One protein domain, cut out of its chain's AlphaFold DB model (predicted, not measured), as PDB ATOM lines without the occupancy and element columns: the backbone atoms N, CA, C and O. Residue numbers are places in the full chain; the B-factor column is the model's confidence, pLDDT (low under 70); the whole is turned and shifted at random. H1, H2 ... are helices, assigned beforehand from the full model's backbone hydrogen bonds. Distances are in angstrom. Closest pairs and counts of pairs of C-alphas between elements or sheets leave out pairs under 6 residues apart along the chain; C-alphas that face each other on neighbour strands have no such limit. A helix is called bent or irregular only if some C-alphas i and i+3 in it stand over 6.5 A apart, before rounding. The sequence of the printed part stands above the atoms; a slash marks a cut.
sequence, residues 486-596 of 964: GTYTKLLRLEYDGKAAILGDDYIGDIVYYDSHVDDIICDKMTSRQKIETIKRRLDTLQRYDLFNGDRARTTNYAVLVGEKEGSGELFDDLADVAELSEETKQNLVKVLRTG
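What this domain is: This is residues 486 to 596 of the 964 residues of an uncharacterized protein of Candidatus Saccharibacteria bacterium (UniProt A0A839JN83). Two crossed helices, H5 and H6, make the middle of this domain; four short helices, H1 to H4, gather at one end of its long axis, and H7 and H8 make the other end. H7 packs on H5, H8 comes back to H6 with residues 593 to 594, and H7 and H8 stay apart. The printed part has 111 residues with eight named helices, H1 to H8 in chain order, and no named strand, so the class is all helix. It is compact, with a radius of gyration of the C-alphas of 13.6 A, and spans 41 by 27 by 22 A.

Where its parts are: Find C-alpha 489 at (15.968, -1.386, 21.682), where H1 begins; it runs to residue 496. H2 follows at residues 499 to 503, H3 at 505 to 511 and H4 at 518 to 524. At C-alpha 529, (18.834, -14.370, 6.473), look for H5, residues 529 to 544, 22.9 A long. H6 covers residues 552 to 563 over 16.1 A, and H7 residues 568 to 577 over 16.0 A. H7 is neither bent nor irregular, but only just: C-alphas 574 and 577 are 6.2 A apart. H8, residues 583 to 595, is 18.4 A long and ends at C-alpha 595, (4.972, 7.166, -4.808).

How they stand to each other: Start at H6, the hub, which touches five helices. With residues 552 to 557 alone it touches H3, closest at the C-alphas of Asp 510 and Ala 553, 4.1 A, at 70.3 degrees, only just about perpendicular. H5 touches H6 with residues 535 to 539 alone, closest at the C-alphas of Leu 539 and Thr 556, 6.8 A, at a steep tilt of 51 degrees, opposite ways. H8 touches H6 with residues 593 to 594 alone, closest at the C-alphas of Tyr 558 and Leu 593, 5.6 A. H4 and H6 only just touch, with 3 pairs of C-alphas within 8 A, closest at Val 518 and Asn 557, 6.5 A. H6 and H7 touch only at the corner, closest at the C-alphas of Gly 563 and Gly 569, 5.4 A. Further out, H5 touches H7 with residues 537 to 541 alone, closest at the C-alphas of Thr 541 and Ala 576, 5.8 A, and H2 with residues 529 to 536 alone, closest at those of Leu 503 and Lys 536, 5.6 A. H1 touches H4, closest at the C-alphas of Leu 494 and Cys 523, 6.5 A. In H1, H2, H3, H4, H5, H6 and H8 every O i to N i+4 pair is within hydrogen-bond range; in H7, 4 of 6 are.

The domain as a whole: Look at the C-alphas of Tyr 496 and Glu 584 for the two farthest apart, 41.2 A. The printed part has no cut and no long link. Mean pLDDT of the printed part is 83.9; look for values under 70 at residues 547 to 551, between H5 and H6.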
ATOM      1  N   GLY A 486      14.795   8.389  20.397       70.88
ATOM      2  CA  GLY A 486      14.158   7.304  21.155       70.88
ATOM      3  C   GLY A 486      15.157   6.246  21.633       70.88
ATOM      4  O   GLY A 486      16.338   6.534  21.782       70.88
ATOM      5  N   THR A 487      14.683   5.026  21.907       76.44
ATOM      6  CA  THR A 487      15.508   3.954  22.488       76.44
ATOM      7  C   THR A 487      16.275   3.146  21.439       76.44
ATOM      8  O   THR A 487      15.855   2.987  20.293       76.44
ATOM      9  N   TYR A 488      17.401   2.564  21.849       84.75
ATOM     10  CA  TYR A 488      18.251   1.683  21.043       84.75
ATOM     11  C   TYR A 488      17.730   0.235  20.983       84.75
ATOM     12  O   TYR A 488      18.393  -0.646  20.434       84.75
ATOM     13  N   THR A 489      16.530  -0.036  21.508       85.88
ATOM     14  CA  THR A 489      15.968  -1.386  21.682       85.88
ATOM     15  C   THR A 489      15.899  -2.163  20.363       85.88
ATOM     16  O   THR A 489      16.266  -3.339  20.293       85.88
ATOM     17  N   LYS A 490      15.485  -1.504  19.274       84.50
ATOM     18  CA  LYS A 490      15.401  -2.129  17.943       84.50
ATOM     19  C   LYS A 490      16.776  -2.348  17.316       84.50
ATOM     20  O   LYS A 490      17.001  -3.395  16.716       84.50
ATOM     21  N   LEU A 491      17.710  -1.416  17.508       87.00
ATOM     22  CA  LEU A 491      19.102  -1.557  17.068       87.00
ATOM     23  C   LEU A 491      19.794  -2.742  17.741       87.00
ATOM     24  O   LEU A 491      20.372  -3.571  17.041       87.00
ATOM     25  N   LEU A 492      19.660  -2.879  19.062       88.69
ATOM     26  CA  LEU A 492      20.162  -4.044  19.798       88.69
ATOM     27  C   LEU A 492      19.606  -5.346  19.234       88.69
ATOM     28  O   LEU A 492      20.349  -6.291  18.988       88.69
ATOM     29  N   ARG A 493      18.301  -5.384  18.955       86.19
ATOM     30  CA  ARG A 493      17.681  -6.564  18.354       86.19
ATOM     31  C   ARG A 493      18.238  -6.871  16.961       86.19
ATOM     32  O   ARG A 493      18.444  -8.039  16.642       86.19
ATOM     33  N   LEU A 494      18.500  -5.856  16.137       88.25
ATOM     34  CA  LEU A 494      19.138  -6.041  14.829       88.25
ATOM     35  C   LEU A 494      20.573  -6.576  14.953       88.25
ATOM     36  O   LEU A 494      20.971  -7.393  14.117       88.25
ATOM     37  N   GLU A 495      21.331  -6.148  15.966       88.69
ATOM     38  CA  GLU A 495      22.671  -6.671  16.269       88.69
ATOM     39  C   GLU A 495      22.618  -8.128  16.736       88.69
ATOM     40  O   GLU A 495      23.279  -8.985  16.149       88.69
ATOM     41  N   TYR A 496      21.777  -8.439  17.726       86.62
ATOM     42  CA  TYR A 496      21.644  -9.791  18.281       86.62
ATOM     43  C   TYR A 496      21.127 -10.807  17.256       86.62
ATOM     44  O   TYR A 496      21.620 -11.933  17.199       86.62
ATOM     45  N   ASP A 497      20.197 -10.402  16.384       86.94
ATOM     46  CA  ASP A 497      19.722 -11.236  15.273       86.94
ATOM     47  C   ASP A 497      20.777 -11.382  14.144       86.94
ATOM     48  O   ASP A 497      20.540 -12.086  13.157       86.94
ATOM     49  N   GLY A 498      21.921 -10.688  14.229       89.31
ATOM     50  CA  GLY A 498      22.974 -10.661  13.207       89.31
ATOM     51  C   GLY A 498      22.583  -9.929  11.916       89.31
ATOM     52  O   GLY A 498      23.278 -10.034  10.903       89.31
ATOM     53  N   LYS A 499      21.464  -9.195  11.921       91.88
ATOM     54  CA  LYS A 499      20.925  -8.472  10.757       91.88
ATOM     55  C   LYS A 499      21.721  -7.201  10.473       91.88
ATOM     56  O   LYS A 499      21.971  -6.897   9.306       91.88
ATOM     57  N   ALA A 500      22.163  -6.505  11.522       90.12
ATOM     58  CA  ALA A 500      22.998  -5.312  11.406       90.12
ATOM     59  C   ALA A 500      24.343  -5.613  10.726       90.12
ATOM     60  O   ALA A 500      24.747  -4.887   9.820       90.12
ATOM     61  N   ALA A 501      24.971  -6.744  11.062       91.81
ATOM     62  CA  ALA A 501      26.207  -7.197  10.425       91.81
ATOM     63  C   ALA A 501      26.052  -7.473   8.917       91.81
ATOM     64  O   ALA A 501      26.998  -7.277   8.157       91.81
ATOM     65  N   ILE A 502      24.871  -7.919   8.470       94.12
ATOM     66  CA  ILE A 502      24.597  -8.135   7.042       94.12
ATOM     67  C   ILE A 502      24.401  -6.797   6.338       94.12
ATOM     68  O   ILE A 502      25.033  -6.573   5.313       94.12
ATOM     69  N   LEU A 503      23.527  -5.928   6.861       91.94
ATOM     70  CA  LEU A 503      23.186  -4.646   6.236       91.94
ATOM     71  C   LEU A 503      24.382  -3.683   6.204       91.94
ATOM     72  O   LEU A 503      24.598  -3.016   5.191       91.94
ATOM     73  N   GLY A 504      25.188  -3.672   7.264       91.44
ATOM     74  CA  GLY A 504      26.293  -2.741   7.450       91.44
ATOM     75  C   GLY A 504      25.851  -1.407   8.051       91.44
ATOM     76  O   GLY A 504      24.673  -1.045   8.042       91.44
ATOM     77  N   ASP A 505      26.834  -0.672   8.568       86.88
ATOM     78  CA  ASP A 505      26.640   0.565   9.334       86.88
ATOM     79  C   ASP A 505      25.887   1.660   8.610       86.88
ATOM     80  O   ASP A 505      25.013   2.313   9.175       86.88
ATOM     81  N   ASP A 506      26.228   1.837   7.344       85.12
ATOM     82  CA  ASP A 506      25.638   2.841   6.484       85.12
ATOM     83  C   ASP A 506      24.117   2.696   6.399       85.12
ATOM     84  O   ASP A 506      23.383   3.643   6.674       85.12
ATOM     85  N   TYR A 507      23.635   1.495   6.062       88.31
ATOM     86  CA  TYR A 507      22.204   1.258   5.907       88.31
ATOM     87  C   TYR A 507      21.480   1.202   7.238       88.31
ATOM     88  O   TYR A 507      20.365   1.705   7.319       88.31
ATOM     89  N   ILE A 508      22.093   0.635   8.280       88.19
ATOM     90  CA  ILE A 508      21.511   0.684   9.623       88.19
ATOM     91  C   ILE A 508      21.337   2.135  10.052       88.19
ATOM     92  O   ILE A 508      20.238   2.527  10.436       88.19
ATOM     93  N   GLY A 509      22.380   2.943   9.882       80.88
ATOM     94  CA  GLY A 509      22.361   4.366  10.155       80.88
ATOM     95  C   GLY A 509      21.270   5.113   9.398       80.88
ATOM     96  O   GLY A 509      20.572   5.909  10.015       80.88
ATOM     97  N   ASP A 510      21.102   4.834   8.104       82.00
ATOM     98  CA  ASP A 510      20.060   5.414   7.249       82.00
ATOM     99  C   ASP A 510      18.640   4.984   7.657       82.00
ATOM    100  O   ASP A 510      17.717   5.800   7.648       82.00
ATOM    101  N   ILE A 511      18.449   3.705   7.994       84.56
ATOM    102  CA  ILE A 511      17.153   3.132   8.386       84.56
ATOM    103  C   ILE A 511      16.654   3.799   9.664       84.56
ATOM    104  O   ILE A 511      15.519   4.261   9.702       84.56
ATOM    105  N   VAL A 512      17.521   3.901  10.671       78.81
ATOM    106  CA  VAL A 512      17.164   4.420  12.001       78.81
ATOM    107  C   VAL A 512      17.241   5.944  12.096       78.81
ATOM    108  O   VAL A 512      16.918   6.532  13.124       78.81
ATOM    109  N   TYR A 513      17.676   6.603  11.022       75.88
ATOM    110  CA  TYR A 513      17.755   8.057  10.954       75.88
ATOM    111  C   TYR A 513      16.377   8.724  11.016       75.88
ATOM    112  O   TYR A 513      16.235   9.821  11.553       75.88
ATOM    113  N   TYR A 514      15.364   8.074  10.436       72.81
ATOM    114  CA  TYR A 514      13.981   8.534  10.449       72.81
ATOM    115  C   TYR A 514      13.098   7.526  11.165       72.81
ATOM    116  O   TYR A 514      13.222   6.326  10.951       72.81
ATOM    117  N   ASP A 515      12.116   8.031  11.909       71.75
ATOM    118  CA  ASP A 515      11.002   7.222  12.399       71.75
ATOM    119  C   ASP A 515      10.084   6.840  11.222       71.75
ATOM    120  O   ASP A 515       9.163   7.579  10.845       71.75
ATOM    121  N   SER A 516      10.450   5.752  10.542       75.94
ATOM    122  CA  SER A 516       9.802   5.195   9.348       75.94
ATOM    123  C   SER A 516       9.127   3.845   9.606       75.94
ATOM    124  O   SER A 516       8.428   3.341   8.721       75.94
ATOM    125  N   HIS A 517       9.361   3.256  10.784       80.25
ATOM    126  CA  HIS A 517       9.024   1.874  11.139       80.25
ATOM    127  C   HIS A 517       9.657   0.806  10.222       80.25
ATOM    128  O   HIS A 517       9.179  -0.330  10.140       80.25
ATOM    129  N   VAL A 518      10.713   1.141   9.473       86.56
ATOM    130  CA  VAL A 518      11.423   0.164   8.629       86.56
ATOM    131  C   VAL A 518      12.221  -0.824   9.478       86.56
ATOM    132  O   VAL A 518      12.235  -2.017   9.178       86.56
ATOM    133  N   ASP A 519      12.832  -0.357  10.558       85.94
ATOM    134  CA  ASP A 519      13.474  -1.185  11.578       85.94
ATOM    135  C   ASP A 519      12.494  -2.187  12.214       85.94
ATOM    136  O   ASP A 519      12.848  -3.359  12.368       85.94
ATOM    137  N   ASP A 520      11.242  -1.788  12.475       84.69
ATOM    138  CA  ASP A 520      10.166  -2.690  12.913       84.69
ATOM    139  C   ASP A 520       9.897  -3.792  11.880       84.69
ATOM    140  O   ASP A 520       9.838  -4.978  12.209       84.69
ATOM    141  N   ILE A 521       9.775  -3.421  10.602       85.56
ATOM    142  CA  ILE A 521       9.558  -4.374   9.506       85.56
ATOM    143  C   ILE A 521      10.722  -5.374   9.421       85.56
ATOM    144  O   ILE A 521      10.486  -6.582   9.298       85.56
ATOM    145  N   ILE A 522      11.963  -4.898   9.523       88.69
ATOM    146  CA  ILE A 522      13.164  -5.742   9.479       88.69
ATOM    147  C   ILE A 522      13.242  -6.655  10.712       88.69
ATOM    148  O   ILE A 522      13.557  -7.847  10.603       88.69
ATOM    149  N   CYS A 523      12.917  -6.139  11.895       86.00
ATOM    150  CA  CYS A 523      12.911  -6.917  13.128       86.00
ATOM    151  C   CYS A 523      11.832  -8.008  13.119       86.00
ATOM    152  O   CYS A 523      12.129  -9.158  13.459       86.00
ATOM    153  N   ASP A 524      10.604  -7.667  12.724       83.81
ATOM    154  CA  ASP A 524       9.420  -8.495  12.980       83.81
ATOM    155  C   ASP A 524       8.962  -9.324  11.773       83.81
ATOM    156  O   ASP A 524       8.410 -10.411  11.952       83.81
ATOM    157  N   LYS A 525       9.199  -8.863  10.538       81.62
ATOM    158  CA  LYS A 525       8.714  -9.543   9.317       81.62
ATOM    159  C   LYS A 525       9.813 -10.267   8.537       81.62
ATOM    160  O   LYS A 525       9.526 -11.199   7.777       81.62
ATOM    161  N   MET A 526      11.074  -9.876   8.718       83.81
ATOM    162  CA  MET A 526      12.213 -10.434   7.983       83.81
ATOM    163  C   MET A 526      12.974 -11.438   8.845       83.81
ATOM    164  O   MET A 526      14.057 -11.185   9.364       83.81
ATOM    165  N   THR A 527      12.368 -12.612   9.003       81.12
ATOM    166  CA  THR A 527      12.867 -13.676   9.885       81.12
ATOM    167  C   THR A 527      13.941 -14.564   9.255       81.12
ATOM    168  O   THR A 527      14.580 -15.329   9.969       81.12
ATOM    169  N   SER A 528      14.166 -14.488   7.937       87.81
ATOM    170  CA  SER A 528      15.191 -15.284   7.253       87.81
ATOM    171  C   SER A 528      16.368 -14.433   6.781       87.81
ATOM    172  O   SER A 528      16.197 -13.352   6.217       87.81
ATOM    173  N   ARG A 529      17.578 -14.981   6.936       90.94
ATOM    174  CA  ARG A 529      18.834 -14.370   6.473       90.94
ATOM    175  C   ARG A 529      18.790 -13.963   4.994       90.94
ATOM    176  O   ARG A 529      19.199 -12.860   4.650       90.94
ATOM    177  N   GLN A 530      18.207 -14.808   4.141       89.56
ATOM    178  CA  GLN A 530      18.084 -14.562   2.699       89.56
ATOM    179  C   GLN A 530      17.285 -13.289   2.365       89.56
ATOM    180  O   GLN A 530      17.591 -12.609   1.384       89.56
ATOM    181  N   LYS A 531      16.265 -12.941   3.165       87.75
ATOM    182  CA  LYS A 531      15.497 -11.701   2.959       87.75
ATOM    183  C   LYS A 531      16.355 -10.467   3.235       87.75
ATOM    184  O   LYS A 531      16.347  -9.537   2.435       87.75
ATOM    185  N   ILE A 532      17.145 -10.497   4.307       91.56
ATOM    186  CA  ILE A 532      18.055  -9.402   4.672       91.56
ATOM    187  C   ILE A 532      19.141  -9.218   3.604       91.56
ATOM    188  O   ILE A 532      19.380  -8.103   3.149       91.56
ATOM    189  N   GLU A 533      19.738 -10.317   3.132       91.94
ATOM    190  CA  GLU A 533      20.721 -10.295   2.036       91.94
ATOM    191  C   GLU A 533      20.113  -9.763   0.727       91.94
ATOM    192  O   GLU A 533      20.762  -9.022  -0.012       91.94
ATOM    193  N   THR A 534      18.844 -10.084   0.452       88.94
ATOM    194  CA  THR A 534      18.120  -9.550  -0.710       88.94
ATOM    195  C   THR A 534      17.947  -8.040  -0.612       88.94
ATOM    196  O   THR A 534      18.222  -7.341  -1.583       88.94
ATOM    197  N   ILE A 535      17.549  -7.520   0.547       89.50
ATOM    198  CA  ILE A 535      17.396  -6.073   0.755       89.50
ATOM    199  C   ILE A 535      18.725  -5.365   0.593       89.50
ATOM    200  O   ILE A 535      18.792  -4.394  -0.155       89.50
ATOM    201  N   LYS A 536      19.789  -5.889   1.213       91.75
ATOM    202  CA  LYS A 536      21.131  -5.340   1.038       91.75
ATOM    203  C   LYS A 536      21.508  -5.248  -0.439       91.75
ATOM    204  O   LYS A 536      21.866  -4.173  -0.898       91.75
ATOM    205  N   ARG A 537      21.353  -6.334  -1.203       90.25
ATOM    206  CA  ARG A 537      21.662  -6.358  -2.643       90.25
ATOM    207  C   ARG A 537      20.870  -5.309  -3.435       90.25
ATOM    208  O   ARG A 537      21.413  -4.699  -4.359       90.25
ATOM    209  N   ARG A 538      19.600  -5.083  -3.082       89.19
ATOM    210  CA  ARG A 538      18.761  -4.046  -3.704       89.19
ATOM    211  C   ARG A 538      19.248  -2.642  -3.347       89.19
ATOM    212  O   ARG A 538      19.387  -1.819  -4.244       89.19
ATOM    213  N   LEU A 539      19.563  -2.385  -2.079       90.19
ATOM    214  CA  LEU A 539      20.115  -1.101  -1.632       90.19
ATOM    215  C   LEU A 539      21.481  -0.814  -2.273       90.19
ATOM    216  O   LEU A 539      21.671   0.275  -2.811       90.19
ATOM    217  N   ASP A 540      22.373  -1.809  -2.322       89.25
ATOM    218  CA  ASP A 540      23.681  -1.710  -2.983       89.25
ATOM    219  C   ASP A 540      23.501  -1.377  -4.478       89.25
ATOM    220  O   ASP A 540      24.237  -0.570  -5.045       89.25
ATOM    221  N   THR A 541      22.481  -1.951  -5.127       87.38
ATOM    222  CA  THR A 541      22.133  -1.642  -6.523       87.38
ATOM    223  C   THR A 541      21.674  -0.199  -6.697       87.38
ATOM    224  O   THR A 541      22.172   0.482  -7.588       87.38
ATOM    225  N   LEU A 542      20.790   0.302  -5.834       86.62
ATOM    226  CA  LEU A 542      20.340   1.697  -5.895       86.62
ATOM    227  C   LEU A 542      21.479   2.684  -5.618       86.62
ATOM    228  O   LEU A 542      21.543   3.736  -6.252       86.62
ATOM    229  N   GLN A 543      22.400   2.328  -4.719       84.56
ATOM    230  CA  GLN A 543      23.575   3.140  -4.412       84.56
ATOM    231  C   GLN A 543      24.502   3.318  -5.609       84.56
ATOM    232  O   GLN A 543      25.036   4.410  -5.794       84.56
ATOM    233  N   ARG A 544      24.651   2.294  -6.458       87.12
ATOM    234  CA  ARG A 544      25.457   2.389  -7.688       87.12
ATOM    235  C   ARG A 544      24.943   3.447  -8.667       87.12
ATOM    236  O   ARG A 544      25.735   3.982  -9.432       87.12
ATOM    237  N   TYR A 545      23.648   3.758  -8.642       84.44
ATOM    238  CA  TYR A 545      23.030   4.706  -9.572       84.44
ATOM    239  C   TYR A 545      23.063   6.163  -9.116       84.44
ATOM    240  O   TYR A 545      22.570   7.022  -9.848       84.44
ATOM    241  N   ASP A 546      23.616   6.438  -7.933       76.00
ATOM    242  CA  ASP A 546      23.651   7.776  -7.335       76.00
ATOM    243  C   ASP A 546      22.256   8.431  -7.241       76.00
ATOM    244  O   ASP A 546      22.059   9.632  -7.405       76.00
ATOM    245  N   LEU A 547      21.232   7.612  -6.969       69.69
ATOM    246  CA  LEU A 547      19.834   8.060  -6.844       69.69
ATOM    247  C   LEU A 547      19.585   8.902  -5.585       69.69
ATOM    248  O   LEU A 547      18.473   9.381  -5.368       69.69
ATOM    249  N   PHE A 548      20.597   9.041  -4.730       61.00
ATOM    250  CA  PHE A 548      20.476   9.552  -3.371       61.00
ATOM    251  C   PHE A 548      20.594  11.072  -3.244       61.00
ATOM    252  O   PHE A 548      20.580  11.570  -2.118       61.00
ATOM    253  N   ASN A 549      20.643  11.809  -4.358       52.78
ATOM    254  CA  ASN A 549      20.761  13.267  -4.363       52.78
ATOM    255  C   ASN A 549      19.707  13.950  -3.466       52.78
ATOM    256  O   ASN A 549      18.502  13.910  -3.718       52.78
ATOM    257  N   GLY A 550      20.198  14.563  -2.386       56.84
ATOM    258  CA  GLY A 550      19.458  15.343  -1.392       56.84
ATOM    259  C   GLY A 550      19.161  14.634  -0.061       56.84
ATOM    260  O   GLY A 550      19.151  15.309   0.967       56.84
ATOM    261  N   ASP A 551      18.916  13.309  -0.040       68.88
ATOM    262  CA  ASP A 551      18.518  12.573   1.184       68.88
ATOM    263  C   ASP A 551      18.629  11.031   1.048       68.88
ATOM    264  O   ASP A 551      17.661  10.327   0.709       68.88
ATOM    265  N   ARG A 552      19.828  10.491   1.315       77.25
ATOM    266  CA  ARG A 552      20.113   9.043   1.264       77.25
ATOM    267  C   ARG A 552      19.225   8.258   2.227       77.25
ATOM    268  O   ARG A 552      18.544   7.330   1.799       77.25
ATOM    269  N   ALA A 553      19.156   8.684   3.488       78.25
ATOM    270  CA  ALA A 553      18.395   8.005   4.530       78.25
ATOM    271  C   ALA A 553      16.911   7.844   4.169       78.25
ATOM    272  O   ALA A 553      16.345   6.752   4.301       78.25
ATOM    273  N   ARG A 554      16.263   8.895   3.641       78.94
ATOM    274  CA  ARG A 554      14.846   8.805   3.253       78.94
ATOM    275  C   ARG A 554      14.652   7.844   2.084       78.94
ATOM    276  O   ARG A 554      13.707   7.057   2.071       78.94
ATOM    277  N   THR A 555      15.550   7.890   1.109       79.56
ATOM    278  CA  THR A 555      15.481   7.031  -0.076       79.56
ATOM    279  C   THR A 555      15.743   5.565   0.272       79.56
ATOM    280  O   THR A 555      15.011   4.706  -0.215       79.56
ATOM    281  N   THR A 556      16.694   5.275   1.169       85.88
ATOM    282  CA  THR A 556      16.923   3.935   1.738       85.88
ATOM    283  C   THR A 556      15.639   3.397   2.368       85.88
ATOM    284  O   THR A 556      15.187   2.302   2.036       85.88
ATOM    285  N   ASN A 557      14.977   4.201   3.201       86.50
ATOM    286  CA  ASN A 557      13.702   3.831   3.813       86.50
ATOM    287  C   ASN A 557      12.581   3.611   2.772       86.50
ATOM    288  O   ASN A 557      11.872   2.607   2.850       86.50
ATOM    289  N   TYR A 558      12.444   4.473   1.751       85.81
ATOM    290  CA  TYR A 558      11.495   4.238   0.648       85.81
ATOM    291  C   TYR A 558      11.787   2.936  -0.101       85.81
ATOM    292  O   TYR A 558      10.855   2.201  -0.419       85.81
ATOM    293  N   ALA A 559      13.057   2.642  -0.374       88.19
ATOM    294  CA  ALA A 559      13.466   1.439  -1.085       88.19
ATOM    295  C   ALA A 559      13.076   0.166  -0.329       88.19
ATOM    296  O   ALA A 559      12.533  -0.752  -0.941       88.19
ATOM    297  N   VAL A 560      13.270   0.131   0.994       89.19
ATOM    298  CA  VAL A 560      12.823  -1.007   1.812       89.19
ATOM    299  C   VAL A 560      11.295  -1.113   1.801       89.19
ATOM    300  O   VAL A 560      10.758  -2.182   1.516       89.19
ATOM    301  N   LEU A 561      10.574  -0.005   2.017       87.75
ATOM    302  CA  LEU A 561       9.103   0.005   2.018       87.75
ATOM    303  C   LEU A 561       8.492  -0.416   0.671       87.75
ATOM    304  O   LEU A 561       7.455  -1.079   0.643       87.75
ATOM    305  N   VAL A 562       9.103  -0.015  -0.446       87.31
ATOM    306  CA  VAL A 562       8.662  -0.361  -1.807       87.31
ATOM    307  C   VAL A 562       9.043  -1.795  -2.151       87.31
ATOM    308  O   VAL A 562       8.220  -2.514  -2.705       87.31
ATOM    309  N   GLY A 563      10.257  -2.230  -1.805       84.19
ATOM    310  CA  GLY A 563      10.756  -3.576  -2.090       84.19
ATOM    311  C   GLY A 563       9.936  -4.697  -1.452       84.19
ATOM    312  O   GLY A 563       9.908  -5.801  -1.997       84.19
ATOM    313  N   GLU A 564       9.240  -4.403  -0.350       82.12
ATOM    314  CA  GLU A 564       8.326  -5.332   0.326       82.12
ATOM    315  C   GLU A 564       6.909  -5.355  -0.264       82.12
ATOM    316  O   GLU A 564       6.091  -6.193   0.122       82.12
ATOM    317  N   LYS A 565       6.583  -4.460  -1.204       80.56
ATOM    318  CA  LYS A 565       5.298  -4.521  -1.904       80.56
ATOM    319  C   LYS A 565       5.307  -5.628  -2.947       80.56
ATOM    320  O   LYS A 565       6.258  -5.794  -3.711       80.56
ATOM    321  N   GLU A 566       4.188  -6.338  -3.022       73.88
ATOM    322  CA  GLU A 566       3.967  -7.389  -4.010       73.88
ATOM    323  C   GLU A 566       4.231  -6.881  -5.441       73.88
ATOM    324  O   GLU A 566       3.812  -5.783  -5.818       73.88
ATOM    325  N   GLY A 567       4.994  -7.658  -6.216       73.00
ATOM    326  CA  GLY A 567       5.385  -7.337  -7.594       73.00
ATOM    327  C   GLY A 567       6.486  -6.280  -7.754       73.00
ATOM    328  O   GLY A 567       7.013  -6.134  -8.849       73.00
ATOM    329  N   SER A 568       6.889  -5.566  -6.695       81.44
ATOM    330  CA  SER A 568       7.972  -4.565  -6.797       81.44
ATOM    331  C   SER A 568       9.366  -5.192  -6.774       81.44
ATOM    332  O   SER A 568      10.327  -4.563  -7.202       81.44
ATOM    333  N   GLY A 569       9.488  -6.429  -6.282       79.44
ATOM    334  CA  GLY A 569      10.764  -7.137  -6.210       79.44
ATOM    335  C   GLY A 569      11.408  -7.392  -7.573       79.44
ATOM    336  O   GLY A 569      12.622  -7.257  -7.683       79.44
ATOM    337  N   GLU A 570      10.584  -7.673  -8.585       85.62
ATOM    338  CA  GLU A 570      11.001  -7.939  -9.970       85.62
ATOM    339  C   GLU A 570      11.773  -6.750 -10.555       85.62
ATOM    340  O   GLU A 570      12.859  -6.934 -11.094       85.62
ATOM    341  N   LEU A 571      11.300  -5.519 -10.311       89.56
ATOM    342  CA  LEU A 571      11.964  -4.302 -10.782       89.56
ATOM    343  C   LEU A 571      13.384  -4.186 -10.220       89.56
ATOM    344  O   LEU A 571      14.312  -3.829 -10.938       89.56
ATOM    345  N   PHE A 572      13.569  -4.473  -8.930       87.31
ATOM    346  CA  PHE A 572      14.894  -4.381  -8.317       87.31
ATOM    347  C   PHE A 572      15.830  -5.510  -8.749       87.31
ATOM    348  O   PHE A 572      17.041  -5.296  -8.786       87.31
ATOM    349  N   ASP A 573      15.292  -6.697  -9.030       85.25
ATOM    350  CA  ASP A 573      16.084  -7.807  -9.555       85.25
ATOM    351  C   ASP A 573      16.520  -7.517 -11.008       85.25
ATOM    352  O   ASP A 573      17.701  -7.675 -11.305       85.25
ATOM    353  N   ASP A 574      15.647  -6.958 -11.858       87.62
ATOM    354  CA  ASP A 574      15.992  -6.482 -13.213       87.62
ATOM    355  C   ASP A 574      17.072  -5.388 -13.189       87.62
ATOM    356  O   ASP A 574      18.004  -5.384 -13.994       87.62
ATOM    357  N   LEU A 575      16.971  -4.456 -12.238       89.56
ATOM    358  CA  LEU A 575      17.956  -3.390 -12.056       89.56
ATOM    359  C   LEU A 575      19.318  -3.906 -11.570       89.56
ATOM    360  O   LEU A 575      20.293  -3.162 -11.663       89.56
ATOM    361  N   ALA A 576      19.424  -5.120 -11.028       85.94
ATOM    362  CA  ALA A 576      20.682  -5.619 -10.469       85.94
ATOM    363  C   ALA A 576      21.758  -5.846 -11.546       85.94
ATOM    364  O   ALA A 576      22.943  -5.602 -11.282       85.94
ATOM    365  N   ASP A 577      21.329  -6.253 -12.744       84.50
ATOM    366  CA  ASP A 577      22.187  -6.607 -13.882       84.50
ATOM    367  C   ASP A 577      22.529  -5.411 -14.790       84.50
ATOM    368  O   ASP A 577      23.319  -5.533 -15.730       84.50
ATOM    369  N   VAL A 578      21.964  -4.237 -14.507       88.50
ATOM    370  CA  VAL A 578      22.204  -3.009 -15.270       88.50
ATOM    371  C   VAL A 578      23.411  -2.264 -14.691       88.50
ATOM    372  O   VAL A 578      23.574  -2.140 -13.478       88.50
ATOM    373  N   ALA A 579      24.311  -1.801 -15.563       84.00
ATOM    374  CA  ALA A 579      25.523  -1.098 -15.136       84.00
ATOM    375  C   ALA A 579      25.259   0.386 -14.844       84.00
ATOM    376  O   ALA A 579      25.714   0.904 -13.829       84.00
ATOM    377  N   GLU A 580      24.506   1.055 -15.719       86.62
ATOM    378  CA  GLU A 580      24.188   2.480 -15.631       86.62
ATOM    379  C   GLU A 580      22.761   2.732 -16.123       86.62
ATOM    380  O   GLU A 580      22.279   2.066 -17.039       86.62
ATOM    381  N   LEU A 581      22.101   3.722 -15.523       89.25
ATOM    382  CA  LEU A 581      20.791   4.210 -15.944       89.25
ATOM    383  C   LEU A 581      20.935   5.584 -16.590       89.25
ATOM    384  O   LEU A 581      21.753   6.395 -16.153       89.25
ATOM    385  N   SER A 582      20.086   5.873 -17.578       89.81
ATOM    386  CA  SER A 582      19.934   7.240 -18.080       89.81
ATOM    387  C   SER A 582      19.408   8.168 -16.974       89.81
ATOM    388  O   SER A 582      18.690   7.717 -16.077       89.81
ATOM    389  N   GLU A 583      19.714   9.466 -17.044       85.69
ATOM    390  CA  GLU A 583      19.205  10.447 -16.072       85.69
ATOM    391  C   GLU A 583      17.669  10.479 -16.016       85.69
ATOM    392  O   GLU A 583      17.084  10.577 -14.939       85.69
ATOM    393  N   GLU A 584      16.993  10.298 -17.153       84.62
ATOM    394  CA  GLU A 584      15.531  10.192 -17.201       84.62
ATOM    395  C   GLU A 584      15.026   8.947 -16.449       84.62
ATOM    396  O   GLU A 584      14.112   9.035 -15.624       84.62
ATOM    397  N   THR A 585      15.658   7.789 -16.663       89.50
ATOM    398  CA  THR A 585      15.307   6.537 -15.973       89.50
ATOM    399  C   THR A 585      15.559   6.641 -14.466       89.50
ATOM    400  O   THR A 585      14.732   6.184 -13.673       89.50
ATOM    401  N   LYS A 586      16.650   7.300 -14.047       87.12
ATOM    402  CA  LYS A 586      16.933   7.595 -12.632       87.12
ATOM    403  C   LYS A 586      15.832   8.449 -12.007       87.12
ATOM    404  O   LYS A 586      15.310   8.106 -10.945       87.12
ATOM    405  N   GLN A 587      15.422   9.525 -12.680       80.94
ATOM    406  CA  GLN A 587      14.326  10.380 -12.216       80.94
ATOM    407  C   GLN A 587      13.005   9.608 -12.104       80.94
ATOM    408  O   GLN A 587      12.261   9.791 -11.138       80.94
ATOM    409  N   ASN A 588      12.715   8.715 -13.052       85.56
ATOM    410  CA  ASN A 588      11.533   7.858 -12.994       85.56
ATOM    411  C   ASN A 588      11.601   6.868 -11.823       85.56
ATOM    412  O   ASN A 588      10.601   6.673 -11.132       85.56
ATOM    413  N   LEU A 589      12.775   6.310 -11.524       87.62
ATOM    414  CA  LEU A 589      12.962   5.412 -10.384       87.62
ATOM    415  C   LEU A 589      12.737   6.132  -9.051       87.62
ATOM    416  O   LEU A 589      12.044   5.612  -8.176       87.62
ATOM    417  N   VAL A 590      13.227   7.366  -8.913       81.12
ATOM    418  CA  VAL A 590      12.948   8.203  -7.735       81.12
ATOM    419  C   VAL A 590      11.441   8.448  -7.573       81.12
ATOM    420  O   VAL A 590      10.926   8.348  -6.456       81.12
ATOM    421  N   LYS A 591      10.705   8.703  -8.666       79.50
ATOM    422  CA  LYS A 591       9.233   8.825  -8.632       79.50
ATOM    423  C   LYS A 591       8.573   7.524  -8.172       79.50
ATOM    424  O   LYS A 591       7.693   7.559  -7.310       79.50
ATOM    425  N   VAL A 592       9.019   6.369  -8.672       84.12
ATOM    426  CA  VAL A 592       8.526   5.054  -8.223       84.12
ATOM    427  C   VAL A 592       8.726   4.883  -6.716       84.12
ATOM    428  O   VAL A 592       7.775   4.546  -6.009       84.12
ATOM    429  N   LEU A 593       9.916   5.185  -6.193       84.75
ATOM    430  CA  LEU A 593      10.204   5.065  -4.762       84.75
ATOM    431  C   LEU A 593       9.322   5.995  -3.911       84.75
ATOM    432  O   LEU A 593       8.678   5.544  -2.961       84.75
ATOM    433  N   ARG A 594       9.215   7.275  -4.288       75.94
ATOM    434  CA  ARG A 594       8.435   8.292  -3.551       75.94
ATOM    435  C   ARG A 594       6.926   8.046  -3.580       75.94
ATOM    436  O   ARG A 594       6.230   8.328  -2.605       75.94
ATOM    437  N   THR A 595       6.404   7.502  -4.676       73.69
ATOM    438  CA  THR A 595       4.972   7.166  -4.808       73.69
ATOM    439  C   THR A 595       4.607   5.845  -4.138       73.69
ATOM    440  O   THR A 595       3.423   5.506  -4.022       73.69
ATOM    441  N   GLY A 596       5.604   5.096  -3.659       79.06
ATOM    442  CA  GLY A 596       5.403   3.751  -3.148       79.06
ATOM    443  C   GLY A 596       5.042   2.763  -4.260       79.06
ATOM    444  O   GLY A 596       4.260   1.855  -3.993       79.06
TER     445      GLY A 596